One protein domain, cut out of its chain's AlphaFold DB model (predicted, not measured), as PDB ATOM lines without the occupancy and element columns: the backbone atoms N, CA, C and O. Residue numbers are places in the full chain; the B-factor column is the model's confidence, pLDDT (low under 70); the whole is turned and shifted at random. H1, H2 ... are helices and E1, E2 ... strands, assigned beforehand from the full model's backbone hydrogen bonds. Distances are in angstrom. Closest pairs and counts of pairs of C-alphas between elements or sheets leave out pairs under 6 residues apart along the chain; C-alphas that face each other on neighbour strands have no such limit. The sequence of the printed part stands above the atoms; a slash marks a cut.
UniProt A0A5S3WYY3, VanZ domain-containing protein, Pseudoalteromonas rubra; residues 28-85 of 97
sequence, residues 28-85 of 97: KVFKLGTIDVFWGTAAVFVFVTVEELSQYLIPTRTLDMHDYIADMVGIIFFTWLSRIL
ATOM      1  N   LYS A  28     224.349  86.974 209.168       68.75
ATOM      2  CA  LYS A  28     225.756  87.320 209.367       68.75
ATOM      3  C   LYS A  28     226.109  88.524 208.496       68.75
ATOM      4  O   LYS A  28     226.200  88.437 207.272       68.75
ATOM      5  N   VAL A  29     226.285  89.657 209.156       73.25
ATOM      6  CA  VAL A  29     226.707  90.917 208.553       73.25
ATOM      7  C   VAL A  29     228.225  91.010 208.623       73.25
ATOM      8  O   VAL A  29     228.830  90.671 209.640       73.25
ATOM      9  N   PHE A  30     228.841  91.476 207.544       70.06
ATOM     10  CA  PHE A  30     230.226  91.912 207.547       70.06
ATOM     11  C   PHE A  30     230.294  93.431 207.386       70.06
ATOM     12  O   PHE A  30     229.576  94.025 206.579       70.06
ATOM     13  N   LYS A  31     231.172  94.055 208.172       64.56
ATOM     14  CA  LYS A  31     231.425  95.491 208.109       64.56
ATOM     15  C   LYS A  31     232.408  95.787 206.994       64.56
ATOM     16  O   LYS A  31     233.600  95.524 207.139       64.56
ATOM     17  N   LEU A  32     231.914  96.371 205.908       56.00
ATOM     18  CA  LEU A  32     232.761  96.955 204.879       56.00
ATOM     19  C   LEU A  32     232.804  98.474 205.102       56.00
ATOM     20  O   LEU A  32     231.993  99.235 204.574       56.00
ATOM     21  N   GLY A  33     233.719  98.910 205.972       69.06
ATOM     22  CA  GLY A  33     233.844 100.314 206.378       69.06
ATOM     23  C   GLY A  33     232.647 100.794 207.208       69.06
ATOM     24  O   GLY A  33     232.393 100.270 208.291       69.06
ATOM     25  N   THR A  34     231.913 101.788 206.697       61.06
ATOM     26  CA  THR A  34     230.706 102.365 207.332       61.06
ATOM     27  C   THR A  34     229.433 101.569 207.021       61.06
ATOM     28  O   THR A  34     228.380 101.823 207.605       61.06
ATOM     29  N   ILE A  35     229.501 100.609 206.093       64.62
ATOM     30  CA  ILE A  35     228.327  99.904 205.582       64.62
ATOM     31  C   ILE A  35     228.325  98.463 206.092       64.62
ATOM     32  O   ILE A  35     229.215  97.665 205.805       64.62
ATOM     33  N   ASP A  36     227.291  98.135 206.856       67.31
ATOM     34  CA  ASP A  36     226.961  96.776 207.274       67.31
ATOM     35  C   ASP A  36     226.278  96.036 206.111       67.31
ATOM     36  O   ASP A  36     225.112  96.324 205.807       67.31
ATOM     37  N   VAL A  37     226.997  95.110 205.464       70.38
ATOM     38  CA  VAL A  37     226.521  94.310 204.319       70.38
ATOM     39  C   VAL A  37     226.336  92.853 204.745       70.38
ATOM     40  O   VAL A  37     227.200  92.277 205.404       70.38
ATOM     41  N   PHE A  38     225.215  92.227 204.381       76.62
ATOM     42  CA  PHE A  38     225.001  90.811 204.688       76.62
ATOM     43  C   PHE A  38     225.840  89.912 203.784       76.62
ATOM     44  O   PHE A  38     225.913  90.114 202.572       76.62
ATOM     45  N   TRP A  39     226.406  88.860 204.375       77.56
ATOM     46  CA  TRP A  39     227.118  87.821 203.632       77.56
ATOM     47  C   TRP A  39     226.240  87.159 202.567       77.56
ATOM     48  O   TRP A  39     226.718  86.887 201.469       77.56
ATOM     49  N   GLY A  40     224.959  86.930 202.869       75.88
ATOM     50  CA  GLY A  40     224.046  86.295 201.924       75.88
ATOM     51  C   GLY A  40     223.718  87.182 200.728       75.88
ATOM     52  O   GLY A  40     223.768  86.712 199.596       75.88
ATOM     53  N   THR A  41     223.505  88.477 200.962       77.06
ATOM     54  CA  THR A  41     223.371  89.485 199.901       77.06
ATOM     55  C   THR A  41     224.590  89.492 198.973       77.06
ATOM     56  O   THR A  41     224.426  89.468 197.758       77.06
ATOM     57  N   ALA A  42     225.810  89.483 199.521       78.19
ATOM     58  CA  ALA A  42     227.029  89.469 198.712       78.19
ATOM     59  C   ALA A  42     227.160  88.182 197.877       78.19
ATOM     60  O   ALA A  42     227.512  88.246 196.702       78.19
ATOM     61  N   ALA A  43     226.835  87.024 198.459       80.38
ATOM     62  CA  ALA A  43     226.866  85.746 197.753       80.38
ATOM     63  C   ALA A  43     225.861  85.700 196.591       80.38
ATOM     64  O   ALA A  43     226.223  85.285 195.492       80.38
ATOM     65  N   VAL A  44     224.625  86.163 196.809       83.12
ATOM     66  CA  VAL A  44     223.600  86.190 195.753       83.12
ATOM     67  C   VAL A  44     223.926  87.224 194.678       83.12
ATOM     68  O   VAL A  44     223.754  86.932 193.501       83.12
ATOM     69  N   PHE A  45     224.491  88.376 195.046       80.31
ATOM     70  CA  PHE A  45     224.942  89.377 194.077       80.31
ATOM     71  C   PHE A  45     226.033  88.836 193.137       80.31
ATOM     72  O   PHE A  45     225.973  89.030 191.924       80.31
ATOM     73  N   VAL A  46     227.017  88.112 193.680       82.88
ATOM     74  CA  VAL A  46     228.034  87.436 192.858       82.88
ATOM     75  C   VAL A  46     227.390  86.362 191.984       82.88
ATOM     76  O   VAL A  46     227.725  86.258 190.808       82.88
ATOM     77  N   PHE A  47     226.454  85.588 192.536       83.81
ATOM     78  CA  PHE A  47     225.769  84.529 191.801       83.81
ATOM     79  C   PHE A  47     224.984  85.069 190.598       83.81
ATOM     80  O   PHE A  47     225.189  84.569 189.496       83.81
ATOM     81  N   VAL A  48     224.161  86.112 190.776       80.31
ATOM     82  CA  VAL A  48     223.387  86.701 189.669       80.31
ATOM     83  C   VAL A  48     224.297  87.318 188.608       80.31
ATOM     84  O   VAL A  48     224.107  87.069 187.423       80.31
ATOM     85  N   THR A  49     225.366  88.006 189.025       79.50
ATOM     86  CA  THR A  49     226.331  88.609 188.093       79.50
ATOM     87  C   THR A  49     226.978  87.542 187.202       79.50
ATOM     88  O   THR A  49     227.205  87.765 186.015       79.50
ATOM     89  N   VAL A  50     227.286  86.366 187.764       82.25
ATOM     90  CA  VAL A  50     227.834  85.232 187.003       82.25
ATOM     91  C   VAL A  50     226.778  84.610 186.089       82.25
ATOM     92  O   VAL A  50     227.105  84.249 184.961       82.25
ATOM     93  N   GLU A  51     225.535  84.490 186.552       79.94
ATOM     94  CA  GLU A  51     224.405  83.984 185.762       79.94
ATOM     95  C   GLU A  51     224.180  84.845 184.513       79.94
ATOM     96  O   GLU A  51     224.201  84.339 183.392       79.94
ATOM     97  N   GLU A  52     224.108  86.164 184.667       75.69
ATOM     98  CA  GLU A  52     223.942  87.075 183.532       75.69
ATOM     99  C   GLU A  52     225.170  87.141 182.626       75.69
ATOM    100  O   GLU A  52     225.041  87.216 181.402       75.69
ATOM    101  N   LEU A  53     226.381  87.054 183.188       76.94
ATOM    102  CA  LEU A  53     227.599  86.968 182.383       76.94
ATOM    103  C   LEU A  53     227.645  85.662 181.569       76.94
ATOM    104  O   LEU A  53     228.121  85.654 180.433       76.94
ATOM    105  N   SER A  54     227.116  84.565 182.116       76.75
ATOM    106  CA  SER A  54     226.939  83.300 181.396       76.75
ATOM    107  C   SER A  54     225.940  83.457 180.249       76.75
ATOM    108  O   SER A  54     226.188  82.979 179.142       76.75
ATOM    109  N   GLN A  55     224.851  84.204 180.462       71.12
ATOM    110  CA  GLN A  55     223.897  84.526 179.400       71.12
ATOM    111  C   GLN A  55     224.525  85.392 178.297       71.12
ATOM    112  O   GLN A  55     224.253  85.148 177.126       71.12
ATOM    113  N   TYR A  56     225.430  86.320 178.633       68.44
ATOM    114  CA  TYR A  56     226.198  87.087 177.640       68.44
ATOM    115  C   TYR A  56     227.084  86.203 176.745       68.44
ATOM    116  O   TYR A  56     227.248  86.479 175.557       68.44
ATOM    117  N   LEU A  57     227.638  85.121 177.298       72.56
ATOM    118  CA  LEU A  57     228.448  84.148 176.557       72.56
ATOM    119  C   LEU A  57     227.607  83.236 175.646       72.56
ATOM    120  O   LEU A  57     228.162  82.593 174.753       72.56
ATOM    121  N   ILE A  58     226.285  83.177 175.842       72.50
ATOM    122  CA  ILE A  58     225.363  82.356 175.053       72.50
ATOM    123  C   ILE A  58     224.680  83.249 173.997       72.50
ATOM    124  O   ILE A  58     223.718  83.952 174.306       72.50
ATOM    125  N   PRO A  59     225.082  83.187 172.711       55.78
ATOM    126  CA  PRO A  59     224.625  84.107 171.655       55.78
ATOM    127  C   PRO A  59     223.129  84.006 171.290       55.78
ATOM    128  O   PRO A  59     222.657  84.689 170.386       55.78
ATOM    129  N   THR A  60     222.368  83.144 171.968       60.84
ATOM    130  CA  THR A  60     220.928  82.922 171.759       60.84
ATOM    131  C   THR A  60     220.050  83.689 172.762       60.84
ATOM    132  O   THR A  60     218.825  83.663 172.636       60.84
ATOM    133  N   ARG A  61     220.630  84.393 173.746       54.03
ATOM    134  CA  ARG A  61     219.890  85.203 174.728       54.03
ATOM    135  C   ARG A  61     220.391  86.647 174.713       54.03
ATOM    136  O   ARG A  61     221.567  86.916 174.906       54.03
ATOM    137  N   THR A  62     219.491  87.588 174.444       57.75
ATOM    138  CA  THR A  62     219.743  89.025 174.601       57.75
ATOM    139  C   THR A  62     219.939  89.336 176.077       57.75
ATOM    140  O   THR A  62     219.048  89.035 176.864       57.75
ATOM    141  N   LEU A  63     221.062  89.968 176.429       53.78
ATOM    142  CA  LEU A  63     221.222  90.682 177.698       53.78
ATOM    143  C   LEU A  63     220.061  91.681 177.834       53.78
ATOM    144  O   LEU A  63     220.076  92.736 177.192       53.78
ATOM    145  N   ASP A  64     219.035  91.343 178.616       63.25
ATOM    146  CA  ASP A  64     217.967  92.279 178.950       63.25
ATOM    147  C   ASP A  64     218.378  92.995 180.233       63.25
ATOM    148  O   ASP A  64     218.252  92.494 181.344       63.25
ATOM    149  N   MET A  65     218.907  94.203 180.061       63.78
ATOM    150  CA  MET A  65     219.352  95.059 181.160       63.78
ATOM    151  C   MET A  65     218.243  95.324 182.200       63.78
ATOM    152  O   MET A  65     218.543  95.757 183.310       63.78
ATOM    153  N   HIS A  66     216.969  95.074 181.872       66.12
ATOM    154  CA  HIS A  66     215.874  95.185 182.833       66.12
ATOM    155  C   HIS A  66     215.821  94.012 183.815       66.12
ATOM    156  O   HIS A  66     215.392  94.237 184.947       66.12
ATOM    157  N   ASP A  67     216.248  92.809 183.424       66.62
ATOM    158  CA  ASP A  67     216.343  91.664 184.337       66.62
ATOM    159  C   ASP A  67     217.424  91.928 185.394       66.62
ATOM    160  O   ASP A  67     217.137  91.821 186.586       66.62
ATOM    161  N   TYR A  68     218.573  92.496 185.000       67.12
ATOM    162  CA  TYR A  68     219.599  92.927 185.958       67.12
ATOM    163  C   TYR A  68     219.086  93.935 186.990       67.12
ATOM    164  O   TYR A  68     219.400  93.882 188.183       67.12
ATOM    165  N   ILE A  69     218.292  94.903 186.524       72.81
ATOM    166  CA  ILE A  69     217.716  95.932 187.391       72.81
ATOM    167  C   ILE A  69     216.709  95.299 188.352       72.81
ATOM    168  O   ILE A  69     216.692  95.659 189.530       72.81
ATOM    169  N   ALA A  70     215.885  94.358 187.881       72.56
ATOM    170  CA  ALA A  70     214.951  93.631 188.731       72.56
ATOM    171  C   ALA A  70     215.702  92.871 189.837       72.56
ATOM    172  O   ALA A  70     215.364  92.999 191.015       72.56
ATOM    173  N   ASP A  71     216.787  92.195 189.484       71.12
ATOM    174  CA  ASP A  71     217.677  91.527 190.422       71.12
ATOM    175  C   ASP A  71     218.290  92.470 191.461       71.12
ATOM    176  O   ASP A  71     218.169  92.244 192.669       71.12
ATOM    177  N   MET A  72     218.859  93.598 191.024       72.81
ATOM    178  CA  MET A  72     219.394  94.614 191.936       72.81
ATOM    179  C   MET A  72     218.328  95.140 192.903       72.81
ATOM    180  O   MET A  72     218.594  95.270 194.102       72.81
ATOM    181  N   VAL A  73     217.117  95.435 192.419       78.06
ATOM    182  CA  VAL A  73     216.024  95.926 193.272       78.06
ATOM    183  C   VAL A  73     215.593  94.849 194.268       78.06
ATOM    184  O   VAL A  73     215.383  95.166 195.441       78.06
ATOM    185  N   GLY A  74     215.522  93.583 193.848       73.81
ATOM    186  CA  GLY A  74     215.225  92.449 194.725       73.81
ATOM    187  C   GLY A  74     216.257  92.319 195.845       73.81
ATOM    188  O   GLY A  74     215.903  92.295 197.026       73.81
ATOM    189  N   ILE A  75     217.543  92.344 195.497       75.31
ATOM    190  CA  ILE A  75     218.659  92.267 196.447       75.31
ATOM    191  C   ILE A  75     218.617  93.434 197.446       75.31
ATOM    192  O   ILE A  75     218.759  93.214 198.655       75.31
ATOM    193  N   ILE A  76     218.382  94.668 196.985       76.69
ATOM    194  CA  ILE A  76     218.280  95.858 197.850       76.69
ATOM    195  C   ILE A  76     217.080  95.740 198.797       76.69
ATOM    196  O   ILE A  76     217.225  95.944 200.007       76.69
ATOM    197  N   PHE A  77     215.909  95.374 198.273       77.69
ATOM    198  CA  PHE A  77     214.680  95.250 199.054       77.69
ATOM    199  C   PHE A  77     214.805  94.171 200.137       77.69
ATOM    200  O   PHE A  77     214.517  94.422 201.309       77.69
ATOM    201  N   PHE A  78     215.318  92.990 199.786       75.69
ATOM    202  CA  PHE A  78     215.500  91.893 200.737       75.69
ATOM    203  C   PHE A  78     216.642  92.130 201.728       75.69
ATOM    204  O   PHE A  78     216.574  91.668 202.870       75.69
ATOM    205  N   THR A  79     217.658  92.906 201.351       72.12
ATOM    206  CA  THR A  79     218.685  93.406 202.276       72.12
ATOM    207  C   THR A  79     218.086  94.353 203.312       72.12
ATOM    208  O   THR A  79     218.361  94.220 204.508       72.12
ATOM    209  N   TRP A  80     217.226  95.278 202.882       75.94
ATOM    210  CA  TRP A  80     216.508  96.175 203.784       75.94
ATOM    211  C   TRP A  80     215.570  95.402 204.722       75.94
ATOM    212  O   TRP A  80     215.612  95.604 205.938       75.94
ATOM    213  N   LEU A  81     214.819  94.433 204.191       74.31
ATOM    214  CA  LEU A  81     213.950  93.555 204.980       74.31
ATOM    215  C   LEU A  81     214.739  92.720 206.002       74.31
ATOM    216  O   LEU A  81     214.331  92.605 207.156       74.31
ATOM    217  N   SER A  82     215.902  92.192 205.611       72.69
ATOM    218  CA  SER A  82     216.801  91.447 206.504       72.69
ATOM    219  C   SER A  82     217.312  92.319 207.656       72.69
ATOM    220  O   SER A  82     217.399  91.859 208.793       72.69
ATOM    221  N   ARG A  83     217.594  93.602 207.393       71.38
ATOM    222  CA  ARG A  83     217.951  94.594 208.423       71.38
ATOM    223  C   ARG A  83     216.810  94.850 209.404       71.38
ATOM    224  O   ARG A  83     217.057  94.899 210.606       71.38
ATOM    225  N   ILE A  84     215.578  94.979 208.911       75.94
ATOM    226  CA  ILE A  84     214.394  95.147 209.766       75.94
ATOM    227  C   ILE A  84     214.196  93.916 210.648       75.94
ATOM    228  O   ILE A  84     214.044  94.056 211.859       75.94
ATOM    229  N   LEU A  85     214.259  92.715 210.065       71.00
ATOM    230  CA  LEU A  85     214.135  91.454 210.798       71.00
ATOM    231  C   LEU A  85     215.206  91.311 211.884       71.00
ATOM    232  O   LEU A  85     214.882  90.949 213.016       71.00
TER     233      LEU A  85
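This is residues 28 to 85 of the 97 residues of the protein "VanZ domain-containing protein" of Pseudoalteromonas rubra (UniProt A0A5S3WYY3). This is a long helical hairpin, H1 and H2 side by side and running opposite ways, with a small two-strand hairpin, E1 and E2, set crosswise at the end of H1 away from the helices' link. The helices make the long axis of a rod, and the loop of residues 58 to 64 turns the backbone from H1 to H2 at one end. The printed part has 58 residues, with two named strands and two named helices in the order E1, E2, H1, H2; the sheet is E1 - E2, antiparallel, and the class is mostly helix. The whole is loose, with a radius of gyration of the C-alphas of 13.6 A and spans of 40 by 17 by 16 A.

Begin with the sheet: find C-alpha 29 at (226.707, 90.917, 208.553), where strand E1, residues 29 to 32, begins; it is 9.3 A long. Strand E2, residues 35 to 38, is 9.7 A long. Helix H1, residues 39 to 57, begins at C-alpha 39 at (227.118, 87.821, 203.632) and measures 27.4 A. Helix H2, residues 65 to 85, the longest helix by residues, measures 30.3 A and ends at C-alpha 85 at (214.135, 91.454, 210.798).

Look first at E1 and E2, an antiparallel hairpin with 143 degrees between their directions. Between them, N 30 and O 37 are 2.8 A apart and N 37 and O 30 are 3.0 A apart, both within hydrogen-bond range. From Phe 38 the backbone passes into H1 by a tight link with no residue between. The closest C-alphas of E1 and H1 are those of Val 29 and Trp 39, 5.8 A apart. Move on to H1 and H2, a helical hairpin: they touch, and their closest C-alphas, those of Thr 41 and Ile 75, are 6.5 A apart. Their lines stand at a shallow tilt of 9 degrees, and they run opposite ways. The closest C-alphas of E2 and H2 are those of Phe 38 and Thr 79, 7.2 A apart, while E1 and H2 are apart. In H1 and H2 every O i to N i+4 pair is within hydrogen-bond range.

Look from the C-alpha of Thr 34 to that of Thr 60, the two farthest apart, and you span 41.7 A. The printed part has no cut. The links E1 to E2 and E2 to H1 are tight, H1 to H2 is short, and there is no long link. In the B-factor column the mean pLDDT of the printed part is 71.8; find values under 70 at residue 28, residues 31 to 36, residue 56 and residues 59 to 68 of this predicted model.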